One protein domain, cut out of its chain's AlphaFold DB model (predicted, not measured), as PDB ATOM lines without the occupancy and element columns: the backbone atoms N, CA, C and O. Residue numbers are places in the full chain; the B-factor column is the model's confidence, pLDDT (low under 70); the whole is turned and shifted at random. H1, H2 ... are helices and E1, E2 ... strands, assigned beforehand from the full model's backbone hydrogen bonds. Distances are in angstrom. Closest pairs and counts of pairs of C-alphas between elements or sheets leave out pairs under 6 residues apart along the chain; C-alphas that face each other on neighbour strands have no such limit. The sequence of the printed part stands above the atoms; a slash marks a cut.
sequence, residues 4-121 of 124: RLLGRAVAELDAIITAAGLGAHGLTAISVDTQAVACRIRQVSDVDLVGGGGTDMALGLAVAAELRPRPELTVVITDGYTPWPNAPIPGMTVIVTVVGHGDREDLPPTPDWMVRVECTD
ATOM      1  N   ARG A   4      53.298 -39.683 -27.374       78.31
ATOM      2  CA  ARG A   4      53.087 -39.130 -26.027       78.31
ATOM      3  C   ARG A   4      51.964 -38.110 -26.020       78.31
ATOM      4  O   ARG A   4      51.031 -38.252 -25.231       78.31
ATOM      5  N   LEU A   5      52.034 -37.123 -26.911       79.56
ATOM      6  CA  LEU A   5      50.987 -36.113 -27.048       79.56
ATOM      7  C   LEU A   5      49.651 -36.750 -27.442       79.56
ATOM      8  O   LEU A   5      48.604 -36.411 -26.895       79.56
ATOM      9  N   LEU A   6      49.697 -37.745 -28.327       78.19
ATOM     10  CA  LEU A   6      48.527 -38.528 -28.699       78.19
ATOM     11  C   LEU A   6      47.930 -39.285 -27.503       78.19
ATOM     12  O   LEU A   6      46.726 -39.210 -27.266       78.19
ATOM     13  N   GLY A   7      48.764 -39.981 -26.725       79.81
ATOM     14  CA  GLY A   7      48.326 -40.673 -25.512       79.81
ATOM     15  C   GLY A   7      47.723 -39.722 -24.475       79.81
ATOM     16  O   GLY A   7      46.721 -40.055 -23.845       79.81
ATOM     17  N   ARG A   8      48.279 -38.511 -24.342       82.50
ATOM     18  CA  ARG A   8      47.734 -37.454 -23.482       82.50
ATOM     19  C   ARG A   8      46.354 -36.997 -23.949       82.50
ATOM     20  O   ARG A   8      45.429 -36.993 -23.143       82.50
ATOM     21  N   ALA A   9      46.197 -36.680 -25.234       82.94
ATOM     22  CA  ALA A   9      44.917 -36.257 -25.799       82.94
ATOM     23  C   ALA A   9      43.819 -37.316 -25.589       82.94
ATOM     24  O   ALA A   9      42.685 -36.990 -25.242       82.94
ATOM     25  N   VAL A  10      44.168 -38.595 -25.743       83.31
ATOM     26  CA  VAL A  10      43.259 -39.730 -25.518       83.31
ATOM     27  C   VAL A  10      42.859 -39.857 -24.052       83.31
ATOM     28  O   VAL A  10      41.676 -40.019 -23.761       83.31
ATOM     29  N   ALA A  11      43.819 -39.751 -23.132       84.75
ATOM     30  CA  ALA A  11      43.550 -39.818 -21.698       84.75
ATOM     31  C   ALA A  11      42.667 -38.653 -21.217       84.75
ATOM     32  O   ALA A  11      41.743 -38.859 -20.431       84.75
ATOM     33  N   GLU A  12      42.916 -37.435 -21.708       86.06
ATOM     34  CA  GLU A  12      42.086 -36.267 -21.397       86.06
ATOM     35  C   GLU A  12      40.663 -36.427 -21.954       86.06
ATOM     36  O   GLU A  12      39.692 -36.136 -21.253       86.06
ATOM     37  N   LEU A  13      40.515 -36.961 -23.173       84.19
ATOM     38  CA  LEU A  13      39.203 -37.237 -23.757       84.19
ATOM     39  C   LEU A  13      38.411 -38.257 -22.928       84.19
ATOM     40  O   LEU A  13      37.228 -38.048 -22.653       84.19
ATOM     41  N   ASP A  14      39.063 -39.344 -22.514       85.06
ATOM     42  CA  ASP A  14      38.444 -40.388 -21.698       85.06
ATOM     43  C   ASP A  14      37.987 -39.841 -20.334       85.06
ATOM     44  O   ASP A  14      36.873 -40.119 -19.874       85.06
ATOM     45  N   ALA A  15      38.798 -38.965 -19.729       85.56
ATOM     46  CA  ALA A  15      38.447 -38.263 -18.500       85.56
ATOM     47  C   ALA A  15      37.239 -37.327 -18.683       85.56
ATOM     48  O   ALA A  15      36.352 -37.312 -17.827       85.56
ATOM     49  N   ILE A  16      37.157 -36.586 -19.796       84.75
ATOM     50  CA  ILE A  16      36.018 -35.705 -20.107       84.75
ATOM     51  C   ILE A  16      34.735 -36.519 -20.298       84.75
ATOM     52  O   ILE A  16      33.709 -36.178 -19.712       84.75
ATOM     53  N   ILE A  17      34.782 -37.598 -21.083       82.44
ATOM     54  CA  ILE A  17      33.623 -38.470 -21.330       82.44
ATOM     55  C   ILE A  17      33.114 -39.062 -20.014       82.44
ATOM     56  O   ILE A  17      31.913 -39.014 -19.729       82.44
ATOM     57  N   THR A  18      34.037 -39.551 -19.184       82.31
ATOM     58  CA  THR A  18      33.729 -40.088 -17.857       82.31
ATOM     59  C   THR A  18      33.098 -39.023 -16.958       82.31
ATOM     60  O   THR A  18      32.041 -39.260 -16.370       82.31
ATOM     61  N   ALA A  19      33.698 -37.830 -16.871       83.25
ATOM     62  CA  ALA A  19      33.210 -36.734 -16.034       83.25
ATOM     63  C   ALA A  19      31.851 -36.186 -16.496       83.25
ATOM     64  O   ALA A  19      31.027 -35.796 -15.670       83.25
ATOM     65  N   ALA A  20      31.593 -36.193 -17.805       80.12
ATOM     66  CA  ALA A  20      30.327 -35.763 -18.387       80.12
ATOM     67  C   ALA A  20      29.180 -36.766 -18.153       80.12
ATOM     68  O   ALA A  20      28.038 -36.478 -18.513       80.12
ATOM     69  N   GLY A  21      29.451 -37.947 -17.579       75.50
ATOM     70  CA  GLY A  21      28.441 -38.990 -17.377       75.50
ATOM     71  C   GLY A  21      27.897 -39.562 -18.689       75.50
ATOM     72  O   GLY A  21      26.869 -40.244 -18.689       75.50
ATOM     73  N   LEU A  22      28.590 -39.307 -19.803       71.81
ATOM     74  CA  LEU A  22      28.334 -39.894 -21.112       71.81
ATOM     75  C   LEU A  22      28.863 -41.330 -21.068       71.81
ATOM     76  O   LEU A  22      29.916 -41.638 -21.613       71.81
ATOM     77  N   GLY A  23      28.192 -42.195 -20.301       58.28
ATOM     78  CA  GLY A  23      28.638 -43.568 -20.074       58.28
ATOM     79  C   GLY A  23      28.918 -44.323 -21.381       58.28
ATOM     80  O   GLY A  23      28.423 -43.948 -22.441       58.28
ATOM     81  N   ALA A  24      29.654 -45.436 -21.283       57.81
ATOM     82  CA  ALA A  24      30.136 -46.315 -22.368       57.81
ATOM     83  C   ALA A  24      29.109 -46.738 -23.457       57.81
ATOM     84  O   ALA A  24      29.445 -47.399 -24.440       57.81
ATOM     85  N   HIS A  25      27.834 -46.380 -23.312       60.28
ATOM     86  CA  HIS A  25      26.780 -46.564 -24.297       60.28
ATOM     87  C   HIS A  25      26.737 -45.395 -25.284       60.28
ATOM     88  O   HIS A  25      25.895 -44.512 -25.192       60.28
ATOM     89  N   GLY A  26      27.615 -45.403 -26.281       73.12
ATOM     90  CA  GLY A  26      27.553 -44.365 -27.316       73.12
ATOM     91  C   GLY A  26      28.807 -44.220 -28.150       73.12
ATOM     92  O   GLY A  26      28.704 -43.779 -29.289       73.12
ATOM     93  N   LEU A  27      29.946 -44.688 -27.645       83.69
ATOM     94  CA  LEU A  27      31.225 -44.483 -28.305       83.69
ATOM     95  C   LEU A  27      31.404 -45.392 -29.522       83.69
ATOM     96  O   LEU A  27      31.230 -46.615 -29.471       83.69
ATOM     97  N   THR A  28      31.769 -44.760 -30.628       86.94
ATOM     98  CA  THR A  28      32.203 -45.418 -31.852       86.94
ATOM     99  C   THR A  28      33.556 -44.825 -32.208       86.94
ATOM    100  O   THR A  28      33.652 -43.618 -32.418       86.94
ATOM    101  N   ALA A  29      34.588 -45.658 -32.260       87.81
ATOM    102  CA  ALA A  29      35.864 -45.277 -32.843       87.81
ATOM    103  C   ALA A  29      35.797 -45.446 -34.355       87.81
ATOM    104  O   ALA A  29      35.156 -46.376 -34.848       87.81
ATOM    105  N   ILE A  30      36.478 -44.569 -35.082       86.00
ATOM    106  CA  ILE A  30      36.685 -44.712 -36.519       86.00
ATOM    107  C   ILE A  30      38.189 -44.670 -36.752       86.00
ATOM    108  O   ILE A  30      38.825 -43.646 -36.520       86.00
ATOM    109  N   SER A  31      38.752 -45.792 -37.190       82.62
ATOM    110  CA  SER A  31      40.140 -45.841 -37.646       82.62
ATOM    111  C   SER A  31      40.185 -45.362 -39.089       82.62
ATOM    112  O   SER A  31      39.437 -45.891 -39.912       82.62
ATOM    113  N   VAL A  32      41.037 -44.379 -39.388       77.56
ATOM    114  CA  VAL A  32      41.116 -43.727 -40.701       77.56
ATOM    115  C   VAL A  32      42.545 -43.784 -41.239       77.56
ATOM    116  O   VAL A  32      43.447 -43.104 -40.753       77.56
ATOM    117  N   ASP A  33      42.714 -44.583 -42.281       78.00
ATOM    118  CA  ASP A  33      43.877 -44.627 -43.173       78.00
ATOM    119  C   ASP A  33      43.343 -44.369 -44.608       78.00
ATOM    120  O   ASP A  33      42.434 -43.558 -44.793       78.00
ATOM    121  N   THR A  34      43.816 -45.100 -45.615       65.69
ATOM    122  CA  THR A  34      43.224 -45.292 -46.942       65.69
ATOM    123  C   THR A  34      41.783 -45.810 -46.906       65.69
ATOM    124  O   THR A  34      41.065 -45.713 -47.902       65.69
ATOM    125  N   GLN A  35      41.342 -46.364 -45.774       74.69
ATOM    126  CA  GLN A  35      39.962 -46.752 -45.500       74.69
ATOM    127  C   GLN A  35      39.540 -46.261 -44.114       74.69
ATOM    128  O   GLN A  35      40.369 -46.128 -43.214       74.69
ATOM    129  N   ALA A  36      38.236 -46.030 -43.939       81.56
ATOM    130  CA  ALA A  36      37.642 -45.661 -42.662       81.56
ATOM    131  C   ALA A  36      36.742 -46.791 -42.145       81.56
ATOM    132  O   ALA A  36      35.765 -47.165 -42.797       81.56
ATOM    133  N   VAL A  37      37.070 -47.341 -40.974       81.31
ATOM    134  CA  VAL A  37      36.334 -48.460 -40.362       81.31
ATOM    135  C   VAL A  37      35.859 -48.067 -38.971       81.31
ATOM    136  O   VAL A  37      36.659 -47.676 -38.124       81.31
ATOM    137  N   ALA A  38      34.552 -48.196 -38.738       85.69
ATOM    138  CA  ALA A  38      33.920 -47.884 -37.465       85.69
ATOM    139  C   ALA A  38      33.804 -49.123 -36.563       85.69
ATOM    140  O   ALA A  38      33.334 -50.175 -37.000       85.69
ATOM    141  N   CYS A  39      34.155 -48.994 -35.284       84.56
ATOM    142  CA  CYS A  39      33.963 -50.030 -34.274       84.56
ATOM    143  C   CYS A  39      33.401 -49.445 -32.971       84.56
ATOM    144  O   CYS A  39      33.660 -48.301 -32.601       84.56
ATOM    145  N   ARG A  40      32.579 -50.228 -32.266       86.06
ATOM    146  CA  ARG A  40      32.044 -49.833 -30.957       86.06
ATOM    147  C   ARG A  40      33.107 -50.059 -29.893       86.06
ATOM    148  O   ARG A  40      33.646 -51.159 -29.809       86.06
ATOM    149  N   ILE A  41      33.339 -49.050 -29.065       84.00
ATOM    150  CA  ILE A  41      34.310 -49.095 -27.965       84.00
ATOM    151  C   ILE A  41      33.603 -48.853 -26.631       84.00
ATOM    152  O   ILE A  41      32.485 -48.328 -26.609       84.00
ATOM    153  N   ARG A  42      34.231 -49.247 -25.519       80.69
ATOM    154  CA  ARG A  42      33.692 -48.988 -24.174       80.69
ATOM    155  C   ARG A  42      34.283 -47.724 -23.562       80.69
ATOM    156  O   ARG A  42      33.588 -47.031 -22.829       80.69
ATOM    157  N   GLN A  43      35.532 -47.441 -23.896       80.62
ATOM    158  CA  GLN A  43      36.329 -46.308 -23.434       80.62
ATOM    159  C   GLN A  43      37.270 -45.885 -24.567       80.62
ATOM    160  O   GLN A  43      37.554 -46.681 -25.466       80.62
ATOM    161  N   VAL A  44      37.749 -44.643 -24.554       81.12
ATOM    162  CA  VAL A  44      38.579 -44.105 -25.650       81.12
ATOM    163  C   VAL A  44      39.912 -44.843 -25.741       81.12
ATOM    164  O   VAL A  44      40.426 -45.071 -26.834       81.12
ATOM    165  N   SER A  45      40.446 -45.284 -24.603       77.56
ATOM    166  CA  SER A  45      41.695 -46.046 -24.534       77.56
ATOM    167  C   SER A  45      41.629 -47.435 -25.182       77.56
ATOM    168  O   SER A  45      42.665 -48.080 -25.293       77.56
ATOM    169  N   ASP A  46      40.450 -47.907 -25.608       79.62
ATOM    170  CA  ASP A  46      40.316 -49.153 -26.381       79.62
ATOM    171  C   ASP A  46      40.749 -48.988 -27.853       79.62
ATOM    172  O   ASP A  46      40.779 -49.966 -28.600       79.62
ATOM    173  N   VAL A  47      41.024 -47.761 -28.308       75.38
ATOM    174  CA  VAL A  47      41.429 -47.489 -29.690       75.38
ATOM    175  C   VAL A  47      42.923 -47.751 -29.863       75.38
ATOM    176  O   VAL A  47      43.754 -47.045 -29.294       75.38
ATOM    177  N   ASP A  48      43.263 -48.714 -30.719       67.56
ATOM    178  CA  ASP A  48      44.636 -48.898 -31.189       67.56
ATOM    179  C   ASP A  48      45.000 -47.776 -32.167       67.56
ATOM    180  O   ASP A  48      44.592 -47.756 -33.331       67.56
ATOM    181  N   LEU A  49      45.776 -46.813 -31.679       65.25
ATOM    182  CA  LEU A  49      46.210 -45.657 -32.454       65.25
ATOM    183  C   LEU A  49      47.444 -46.021 -33.277       65.25
ATOM    184  O   LEU A  49      48.587 -45.801 -32.872       65.25
ATOM    185  N   VAL A  50      47.202 -46.603 -34.446       59.25
ATOM    186  CA  VAL A  50      48.251 -46.935 -35.408       59.25
ATOM    187  C   VAL A  50      48.330 -45.830 -36.457       59.25
ATOM    188  O   VAL A  50      47.385 -45.601 -37.207       59.25
ATOM    189  N   GLY A  51      49.465 -45.132 -36.520       56.88
ATOM    190  CA  GLY A  51      49.735 -44.172 -37.588       56.88
ATOM    191  C   GLY A  51      50.126 -44.891 -38.880       56.88
ATOM    192  O   GLY A  51      51.160 -45.554 -38.922       56.88
ATOM    193  N   GLY A  52      49.321 -44.739 -39.931       56.31
ATOM    194  CA  GLY A  52      49.640 -45.136 -41.303       56.31
ATOM    195  C   GLY A  52      49.560 -43.905 -42.201       56.31
ATOM    196  O   GLY A  52      48.574 -43.178 -42.157       56.31
ATOM    197  N   GLY A  53      50.617 -43.595 -42.952       62.91
ATOM    198  CA  GLY A  53      50.591 -42.458 -43.879       62.91
ATOM    199  C   GLY A  53      49.520 -42.659 -44.957       62.91
ATOM    200  O   GLY A  53      49.443 -43.739 -45.528       62.91
ATOM    201  N   GLY A  54      48.733 -41.619 -45.256       69.81
ATOM    202  CA  GLY A  54      47.634 -41.687 -46.235       69.81
ATOM    203  C   GLY A  54      46.244 -41.357 -45.683       69.81
ATOM    204  O   GLY A  54      45.272 -41.447 -46.427       69.81
ATOM    205  N   THR A  55      46.143 -40.956 -44.414       82.38
ATOM    206  CA  THR A  55      44.894 -40.547 -43.762       82.38
ATOM    207  C   THR A  55      44.116 -39.503 -44.570       82.38
ATOM    208  O   THR A  55      44.628 -38.419 -44.859       82.38
ATOM    209  N   ASP A  56      42.843 -39.795 -44.845       88.75
ATOM    210  CA  ASP A  56      41.864 -38.856 -45.400       88.75
ATOM    211  C   ASP A  56      40.706 -38.652 -44.409       88.75
ATOM    212  O   ASP A  56      39.804 -39.486 -44.277       88.75
ATOM    213  N   MET A  57      40.717 -37.527 -43.692       91.12
ATOM    214  CA  MET A  57      39.659 -37.200 -42.734       91.12
ATOM    215  C   MET A  57      38.325 -36.871 -43.402       91.12
ATOM    216  O   MET A  57      37.287 -37.007 -42.750       91.12
ATOM    217  N   ALA A  58      38.297 -36.511 -44.688       92.38
ATOM    218  CA  ALA A  58      37.038 -36.409 -45.419       92.38
ATOM    219  C   ALA A  58      36.351 -37.781 -45.514       92.38
ATOM    220  O   ALA A  58      35.140 -37.868 -45.293       92.38
ATOM    221  N   LEU A  59      37.112 -38.859 -45.742       91.44
ATOM    222  CA  LEU A  59      36.585 -40.229 -45.732       91.44
ATOM    223  C   LEU A  59      36.111 -40.648 -44.333       91.44
ATOM    224  O   LEU A  59      35.007 -41.172 -44.182       91.44
ATOM    225  N   GLY A  60      36.916 -40.380 -43.301       91.75
ATOM    226  CA  GLY A  60      36.563 -40.689 -41.911       91.75
ATOM    227  C   GLY A  60      35.255 -40.031 -41.462       91.75
ATOM    228  O   GLY A  60      34.372 -40.684 -40.900       91.75
ATOM    229  N   LEU A  61      35.098 -38.742 -41.768       94.38
ATOM    230  CA  LEU A  61      33.903 -37.976 -41.426       94.38
ATOM    231  C   LEU A  61      32.681 -38.372 -42.269       94.38
ATOM    232  O   LEU A  61      31.557 -38.326 -41.764       94.38
ATOM    233  N   ALA A  62      32.875 -38.815 -43.516       94.19
ATOM    234  CA  ALA A  62      31.797 -39.391 -44.317       94.19
ATOM    235  C   ALA A  62      31.246 -40.674 -43.669       94.19
ATOM    236  O   ALA A  62      30.033 -40.794 -43.496       94.19
ATOM    237  N   VAL A  63      32.123 -41.574 -43.207       93.69
ATOM    238  CA  VAL A  63      31.713 -42.784 -42.469       93.69
ATOM    239  C   VAL A  63      30.980 -42.426 -41.176       93.69
ATOM    240  O   VAL A  63      29.936 -43.010 -40.880       93.69
ATOM    241  N   ALA A  64      31.453 -41.422 -40.429       94.12
ATOM    242  CA  ALA A  64      30.759 -40.942 -39.232       94.12
ATOM    243  C   ALA A  64      29.321 -40.480 -39.540       94.12
ATOM    244  O   ALA A  64      28.382 -40.834 -38.824       94.12
ATOM    245  N   ALA A  65      29.123 -39.746 -40.640       95.06
ATOM    246  CA  ALA A  65      27.817 -39.224 -41.050       95.06
ATOM    247  C   ALA A  65      26.797 -40.320 -41.432       95.06
ATOM    248  O   ALA A  65      25.571 -40.090 -41.398       95.06
ATOM    249  N   GLU A  66      27.288 -41.504 -41.801       94.88
ATOM    250  CA  GLU A  66      26.494 -42.675 -42.177       94.88
ATOM    251  C   GLU A  66      26.076 -43.539 -40.982       94.88
ATOM    252  O   GLU A  66      25.089 -44.271 -41.089       94.88
ATOM    253  N   LEU A  67      26.730 -43.399 -39.822       92.06
ATOM    254  CA  LEU A  67      26.375 -44.135 -38.607       92.06
ATOM    255  C   LEU A  67      24.908 -43.919 -38.205       92.06
ATOM    256  O   LEU A  67      24.291 -42.877 -38.468       92.06
ATOM    257  N   ARG A  68      24.327 -44.939 -37.564       90.88
ATOM    258  CA  ARG A  68      22.952 -44.926 -37.052       90.88
ATOM    259  C   ARG A  68      22.930 -45.434 -35.600       90.88
ATOM    260  O   ARG A  68      23.242 -46.604 -35.387       90.88
ATOM    261  N   PRO A  69      22.552 -44.588 -34.618       88.81
ATOM    262  CA  PRO A  69      22.248 -43.160 -34.769       88.81
ATOM    263  C   PRO A  69      23.465 -42.364 -35.273       88.81
ATOM    264  O   PRO A  69      24.607 -42.764 -35.046       88.81
ATOM    265  N   ARG A  70      23.211 -41.261 -35.988       92.06
ATOM    266  CA  ARG A  70      24.283 -40.352 -36.416       92.06
ATOM    267  C   ARG A  70      24.859 -39.672 -35.168       92.06
ATOM    268  O   ARG A  70      24.065 -39.204 -34.355       92.06
ATOM    269  N   PRO A  71      26.190 -39.593 -35.012       91.12
ATOM    270  CA  PRO A  71      26.792 -38.842 -33.922       91.12
ATOM    271  C   PRO A  71      26.490 -37.346 -34.062       91.12
ATOM    272  O   PRO A  71      26.707 -36.757 -35.118       91.12
ATOM    273  N   GLU A  72      26.021 -36.724 -32.983       91.00
ATOM    274  CA  GLU A  72      25.866 -35.262 -32.899       91.00
ATOM    275  C   GLU A  72      27.212 -34.563 -32.665       91.00
ATOM    276  O   GLU A  72      27.387 -33.401 -33.029       91.00
ATOM    277  N   LEU A  73      28.174 -35.284 -32.083       91.12
ATOM    278  CA  LEU A  73      29.531 -34.835 -31.795       91.12
ATOM    279  C   LEU A  73      30.528 -35.872 -32.312       91.12
ATOM    280  O   LEU A  73      30.410 -37.058 -32.010       91.12
ATOM    281  N   THR A  74      31.524 -35.426 -33.070       93.38
ATOM    282  CA  THR A  74      32.653 -36.248 -33.517       93.38
ATOM    283  C   THR A  74      33.952 -35.549 -33.154       93.38
ATOM    284  O   THR A  74      34.139 -34.377 -33.476       93.38
ATOM    285  N   VAL A  75      34.837 -36.276 -32.473       91.81
ATOM    286  CA  VAL A  75      36.162 -35.792 -32.082       91.81
ATOM    287  C   VAL A  75      37.201 -36.464 -32.968       91.81
ATOM    288  O   VAL A  75      37.243 -37.688 -33.059       91.81
ATOM    289  N   VAL A  76      38.022 -35.655 -33.628       91.56
ATOM    290  CA  VAL A  76      39.124 -36.085 -34.489       91.56
ATOM    291  C   VAL A  76      40.431 -35.747 -33.789       91.56
ATOM    292  O   VAL A  76      40.617 -34.609 -33.376       91.56
ATOM    293  N   ILE A  77      41.344 -36.710 -33.682       88.25
ATOM    294  CA  ILE A  77      42.700 -36.489 -33.163       88.25
ATOM    295  C   ILE A  77      43.678 -36.759 -34.308       88.25
ATOM    296  O   ILE A  77      43.688 -37.856 -34.864       88.25
ATOM    297  N   THR A  78      44.448 -35.751 -34.715       87.44
ATOM    298  CA  THR A  78      45.328 -35.816 -35.896       87.44
ATOM    299  C   THR A  78      46.453 -34.787 -35.794       87.44
ATOM    300  O   THR A  78      46.328 -33.821 -35.053       87.44
ATOM    301  N   ASP A  79      47.532 -34.937 -36.563       86.88
ATOM    302  CA  ASP A  79      48.521 -33.867 -36.773       86.88
ATOM    303  C   ASP A  79      48.090 -32.849 -37.848       86.88
ATOM    304  O   ASP A  79      48.773 -31.856 -38.086       86.88
ATOM    305  N   GLY A  80      46.920 -33.052 -38.464       89.81
ATOM    306  CA  GLY A  80      46.271 -32.097 -39.362       89.81
ATOM    307  C   GLY A  80      46.706 -32.194 -40.825       89.81
ATOM    308  O   GLY A  80      46.087 -31.557 -41.678       89.81
ATOM    309  N   TYR A  81      47.715 -33.013 -41.142       88.38
ATOM    310  CA  TYR A  81      48.208 -33.235 -42.507       88.38
ATOM    311  C   TYR A  81      47.339 -34.243 -43.267       88.38
ATOM    312  O   TYR A  81      47.758 -35.351 -43.599       88.38
ATOM    313  N   THR A  82      46.100 -33.851 -43.545       89.88
ATOM    314  CA  THR A  82      45.093 -34.704 -44.178       89.88
ATOM    315  C   THR A  82      44.119 -33.863 -45.005       89.88
ATOM    316  O   THR A  82      43.871 -32.702 -44.664       89.88
ATOM    317  N   PRO A  83      43.562 -34.395 -46.105       91.81
ATOM    318  CA  PRO A  83      42.411 -33.782 -46.746       91.81
ATOM    319  C   PRO A  83      41.242 -33.621 -45.765       91.81
ATOM    320  O   PRO A  83      40.912 -34.523 -44.994       91.81
ATOM    321  N   TRP A  84      40.591 -32.462 -45.833       94.19
ATOM    322  CA  TRP A  84      39.410 -32.139 -45.037       94.19
ATOM    323  C   TRP A  84      38.172 -31.998 -45.930       94.19
ATOM    324  O   TRP A  84      38.291 -31.607 -47.094       94.19
ATOM    325  N   PRO A  85      36.961 -32.260 -45.408       94.06
ATOM    326  CA  PRO A  85      35.737 -31.964 -46.134       94.06
ATOM    327  C   PRO A  85      35.569 -30.455 -46.352       94.06
ATOM    328  O   PRO A  85      35.779 -29.643 -45.451       94.06
ATOM    329  N   ASN A  86      35.114 -30.086 -47.551       92.25
ATOM    330  CA  ASN A  86      34.950 -28.686 -47.961       92.25
ATOM    331  C   ASN A  86      33.736 -27.982 -47.329       92.25
ATOM    332  O   ASN A  86      33.593 -26.773 -47.478       92.25
ATOM    333  N   ALA A  87      32.832 -28.722 -46.682       94.75
ATOM    334  CA  ALA A  87      31.600 -28.179 -46.122       94.75
ATOM    335  C   ALA A  87      31.206 -28.891 -44.815       94.75
ATOM    336  O   ALA A  87      31.548 -30.067 -44.644       94.75
ATOM    337  N   PRO A  88      30.448 -28.214 -43.930       96.44
ATOM    338  CA  PRO A  88      29.931 -28.814 -42.706       96.44
ATOM    339  C   PRO A  88      29.035 -30.026 -42.974       96.44
ATOM    340  O   PRO A  88      28.302 -30.077 -43.963       96.44
ATOM    341  N   ILE A  89      29.024 -30.967 -42.029       95.44
ATOM    342  CA  ILE A  89      28.141 -32.138 -42.059       95.44
ATOM    343  C   ILE A  89      26.874 -31.821 -41.246       95.44
ATOM    344  O   ILE A  89      26.967 -31.597 -40.038       95.44
ATOM    345  N   PRO A  90      25.671 -31.798 -41.860       94.81
ATOM    346  CA  PRO A  90      24.452 -31.399 -41.160       94.81
ATOM    347  C   PRO A  90      24.147 -32.253 -39.923       94.81
ATOM    348  O   PRO A  90      24.052 -33.484 -40.005       94.81
ATOM    349  N   GLY A  91      23.929 -31.578 -38.791       93.94
ATOM    350  CA  GLY A  91      23.601 -32.208 -37.510       93.94
ATOM    351  C   GLY A  91      24.792 -32.839 -36.784       93.94
ATOM    352  O   GLY A  91      24.570 -33.605 -35.856       93.94
ATOM    353  N   MET A  92      26.028 -32.547 -37.204       95.69
ATOM    354  CA  MET A  92      27.242 -33.074 -36.585       95.69
ATOM    355  C   MET A  92      28.215 -31.938 -36.261       95.69
ATOM    356  O   MET A  92      28.673 -31.222 -37.149       95.69
ATOM    357  N   THR A  93      28.544 -31.789 -34.981       96.44
ATOM    358  CA  THR A  93      29.624 -30.920 -34.507       96.44
ATOM    359  C   THR A  93      30.936 -31.683 -34.607       96.44
ATOM    360  O   THR A  93      31.047 -32.792 -34.084       96.44
ATOM    361  N   VAL A  94      31.931 -31.094 -35.266       96.62
ATOM    362  CA  VAL A  94      33.264 -31.691 -35.403       96.62
ATOM    363  C   VAL A  94      34.252 -30.893 -34.565       96.62
ATOM    364  O   VAL A  94      34.439 -29.698 -34.796       96.62
ATOM    365  N   ILE A  95      34.867 -31.567 -33.592       95.19
ATOM    366  CA  ILE A  95      36.000 -31.052 -32.823       95.19
ATOM    367  C   ILE A  95      37.262 -31.706 -33.376       95.19
ATOM    368  O   ILE A  95      37.344 -32.933 -33.427       95.19
ATOM    369  N   VAL A  96      38.243 -30.905 -33.774       94.19
ATOM    370  CA  VAL A  96      39.550 -31.385 -34.224       94.19
ATOM    371  C   VAL A  96      40.598 -31.014 -33.192       94.19
ATOM    372  O   VAL A  96      40.914 -29.839 -33.021       94.19
ATOM    373  N   THR A  97      41.155 -32.027 -32.542       91.50
ATOM    374  CA  THR A  97      42.352 -31.922 -31.719       91.50
ATOM    375  C   THR A  97      43.573 -32.094 -32.616       91.50
ATOM    376  O   THR A  97      43.888 -33.208 -33.042       91.50
ATOM    377  N   VAL A  98      44.242 -30.983 -32.922       90.44
ATOM    378  CA  VAL A  98      45.489 -30.965 -33.686       90.44
ATOM    379  C   VAL A  98      46.660 -31.184 -32.738       90.44
ATOM    380  O   VAL A  98      46.865 -30.407 -31.807       90.44
ATOM    381  N   VAL A  99      47.412 -32.255 -32.978       86.94
ATOM    382  CA  VAL A  99      48.537 -32.697 -32.155       86.94
ATOM    383  C   VAL A  99      49.841 -32.481 -32.911       86.94
ATOM    384  O   VAL A  99      50.046 -33.064 -33.974       86.94
ATOM    385  N   GLY A 100      50.755 -31.690 -32.362       84.69
ATOM    386  CA  GLY A 100      52.029 -31.422 -33.024       84.69
ATOM    387  C   GLY A 100      53.057 -30.772 -32.112       84.69
ATOM    388  O   GLY A 100      52.771 -30.447 -30.964       84.69
ATOM    389  N   HIS A 101      54.263 -30.589 -32.640       78.69
ATOM    390  CA  HIS A 101      55.329 -29.854 -31.963       78.69
ATOM    391  C   HIS A 101      55.531 -28.500 -32.627       78.69
ATOM    392  O   HIS A 101      55.378 -28.388 -33.844       78.69
ATOM    393  N   GLY A 102      55.982 -27.524 -31.844       73.94
ATOM    394  CA  GLY A 102      56.312 -26.193 -32.339       73.94
ATOM    395  C   GLY A 102      55.225 -25.170 -32.049       73.94
ATOM    396  O   GLY A 102      54.307 -25.412 -31.264       73.94
ATOM    397  N   ASP A 103      55.381 -24.002 -32.659       76.00
ATOM    398  CA  ASP A 103      54.482 -22.886 -32.432       76.00
ATOM    399  C   ASP A 103      53.162 -23.135 -33.179       76.00
ATOM    400  O   ASP A 103      53.111 -23.803 -34.211       76.00
ATOM    401  N   ARG A 104      52.059 -22.574 -32.673       71.38
ATOM    402  CA  ARG A 104      50.721 -22.723 -33.276       71.38
ATOM    403  C   ARG A 104      50.684 -22.409 -34.776       71.38
ATOM    404  O   ARG A 104      49.888 -22.986 -35.512       71.38
ATOM    405  N   GLU A 105      51.525 -21.475 -35.208       79.31
ATOM    406  CA  GLU A 105      51.642 -21.020 -36.596       79.31
ATOM    407  C   GLU A 105      52.175 -22.109 -37.541       79.31
ATOM    408  O   GLU A 105      51.910 -22.047 -38.741       79.31
ATOM    409  N   ASP A 106      52.856 -23.125 -37.004       82.69
ATOM    410  CA  ASP A 106      53.418 -24.242 -37.766       82.69
ATOM    411  C   ASP A 106      52.401 -25.372 -38.002       82.69
ATOM    412  O   ASP A 106      52.602 -26.234 -38.864       82.69
ATOM    413  N   LEU A 107      51.293 -25.391 -37.250       86.81
ATOM    414  CA  LEU A 107      50.290 -26.443 -37.353       86.81
ATOM    415  C   LEU A 107      49.414 -26.265 -38.608       86.81
ATOM    416  O   LEU A 107      48.935 -25.158 -38.874       86.81
ATOM    417  N   PRO A 108      49.086 -27.349 -39.338       90.31
ATOM    418  CA  PRO A 108      48.199 -27.277 -40.493       90.31
ATOM    419  C   PRO A 108      46.850 -26.632 -40.158       90.31
ATOM    420  O   PRO A 108      46.298 -26.880 -39.074       90.31
ATOM    421  N   PRO A 109      46.273 -25.836 -41.074       91.62
ATOM    422  CA  PRO A 109      44.952 -25.270 -40.870       91.62
ATOM    423  C   PRO A 109      43.879 -26.364 -40.897       91.62
ATOM    424  O   PRO A 109      44.007 -27.390 -41.565       91.62
ATOM    425  N   THR A 110      42.788 -26.104 -40.191       94.38
ATOM    426  CA  THR A 110      41.545 -26.883 -40.243       94.38
ATOM    427  C   THR A 110      40.436 -25.996 -40.809       94.38
ATOM    428  O   THR A 110      40.525 -24.773 -40.661       94.38
ATOM    429  N   PRO A 111      39.389 -26.559 -41.437       96.19
ATOM    430  CA  PRO A 111      38.226 -25.778 -41.847       96.19
ATOM    431  C   PRO A 111      37.630 -24.955 -40.696       96.19
ATOM    432  O   PRO A 111      37.573 -25.416 -39.557       96.19
ATOM    433  N   ASP A 112      37.166 -23.747 -41.006       95.75
ATOM    434  CA  ASP A 112      36.664 -22.750 -40.047       95.75
ATOM    435  C   ASP A 112      35.376 -23.165 -39.320       95.75
ATOM    436  O   ASP A 112      35.096 -22.704 -38.216       95.75
ATOM    437  N   TRP A 113      34.597 -24.054 -39.929       96.19
ATOM    438  CA  TRP A 113      33.377 -24.605 -39.356       96.19
ATOM    439  C   TRP A 113      33.624 -25.698 -38.309       96.19
ATOM    440  O   TRP A 113      32.676 -26.133 -37.650       96.19
ATOM    441  N   MET A 114      34.865 -26.161 -38.153       97.00
ATOM    442  CA  MET A 114      35.250 -27.116 -37.117       97.00
ATOM    443  C   MET A 114      35.728 -26.382 -35.866       97.00
ATOM    444  O   MET A 114      36.424 -25.370 -35.940       97.00
ATOM    445  N   VAL A 115      35.414 -26.928 -34.694       96.06
ATOM    446  CA  VAL A 115      36.003 -26.445 -33.442       96.06
ATOM    447  C   VAL A 115      37.418 -27.003 -33.348       96.06
ATOM    448  O   VAL A 115      37.604 -28.216 -33.294       96.06
ATOM    449  N   ARG A 116      38.420 -26.127 -33.324       93.62
ATOM    450  CA  ARG A 116      39.825 -26.521 -33.219       93.62
ATOM    451  C   ARG A 116      40.290 -26.491 -31.766       93.62
ATOM    452  O   ARG A 116      40.096 -25.497 -31.071       93.62
ATOM    453  N   VAL A 117      40.938 -27.567 -31.349       90.69
ATOM    454  CA  VAL A 117      41.697 -27.687 -30.103       90.69
ATOM    455  C   VAL A 117      43.131 -28.025 -30.488       90.69
ATOM    456  O   VAL A 117      43.360 -28.793 -31.417       90.69
ATOM    457  N   GLU A 118      44.103 -27.445 -29.803       88.94
ATOM    458  CA  GLU A 118      45.520 -27.661 -30.087       88.94
ATOM    459  C   GLU A 118      46.163 -28.334 -28.881       88.94
ATOM    460  O   GLU A 118      45.935 -27.936 -27.740       88.94
ATOM    461  N   CYS A 119      46.932 -29.385 -29.143       85.19
ATOM    462  CA  CYS A 119      47.697 -30.110 -28.145       85.19
ATOM    463  C   CYS A 119      49.160 -30.086 -28.585       85.19
ATOM    464  O   CYS A 119      49.605 -30.923 -29.375       85.19
ATOM    465  N   THR A 120      49.873 -29.067 -28.120       83.50
ATOM    466  CA  THR A 120      51.305 -28.887 -28.347       83.50
ATOM    467  C   THR A 120      52.075 -29.148 -27.061       83.50
ATOM    468  O   THR A 120      51.551 -28.968 -25.958       83.50
ATOM    469  N   ASP A 121      53.321 -29.593 -27.187       74.25
ATOM    470  CA  ASP A 121      54.242 -29.574 -26.053       74.25
ATOM    471  C   ASP A 121      54.630 -28.114 -25.773       74.25
ATOM    472  O   ASP A 121      55.249 -27.468 -26.616       74.25
TER     473      ASP A 121
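What this domain is: This is residues 4 to 121 of the 124 residues of the protein "DUF2201 domain-containing protein" of Gordonia iterans (UniProt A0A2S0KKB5). A small parallel sheet of three strands, E3, E4 and E5, runs through the middle, with the long helix H1 along one face and the shorter helix H2 over the other face, at the E3 edge. The hairpin of E1 and E2 packs on H2, and its strand E1 comes near E3. The printed part has 118 residues, with two named helices and five named strands in the order H1, E1, E2, H2, E3, E4, E5. The class is mixed, helices and strands, though under half of the residues, 56 of 118, are in named elements. The whole is compact and rounded, with a radius of gyration of the C-alphas of 13.7 A and spans of 37 by 29 by 25 A.

How they stand to each other: H1, residues 4 to 19, is on the sheet of E3, residues 73 to 78, E4, residues 93 to 100, and E5, residues 115 to 120. H1 and this sheet make two layers, a helix on one face of a sheet. H1 lies over E4 at a height over the sheet of 10.0 A and runs along the strands, at 21 degrees to E4 on the local plane. H1 touches E4, and the closest C-alphas, those of Leu 5 and Val 99, are 6.6 A apart. E1, residues 28 to 32, and E2, residues 36 to 40, form an antiparallel hairpin at 157 degrees, with N 29 and O 39 at 2.8 A, within hydrogen-bond range. H2, residues 57 to 66, touches E2, and the closest C-alphas, those of Ala 36 and Gly 60, are 5.1 A apart. H2 also touches E1, closest at the C-alphas of Val 32 and Gly 60, 5.6 A. H1 and H2 lie on opposite faces of the sheet. H2 lies over E3, and only just not over E4, with 6 of its 10 C-alphas falling on E3 and 2 on E4. E1 and E3 are near each other, while H1 and H2 are apart. E3 and E4 are parallel at 17 degrees, with N 76 and O 95 at 2.8 A. E4 and E5 are parallel at 18 degrees, with N 98 and O 117 at 2.8 A. In H1 and H2 every O i to N i+4 pair is within hydrogen-bond range.

Where its parts are: H1 begins at C-alpha 4 (53.087, -39.130, -26.027) and is 22.4 A long from first to last C-alpha. E1 is 12.7 A long, E2 13.6 A and H2 14.3 A. E3 is 16.4 A long and E4 22.5 A. E5 is 16.3 A long and ends at C-alpha 120 (51.305, -28.887, -28.347).

The domain as a whole: The C-alphas of Arg 68 and Asp 103, the two farthest apart, are 38.7 A apart. The printed part has no cut. The links E2 to H2, E3 to E4 and E4 to E5 are long. The mean pLDDT of the printed part is 84.7, and residues 23 to 25, 34 and 48 to 54 are under 70.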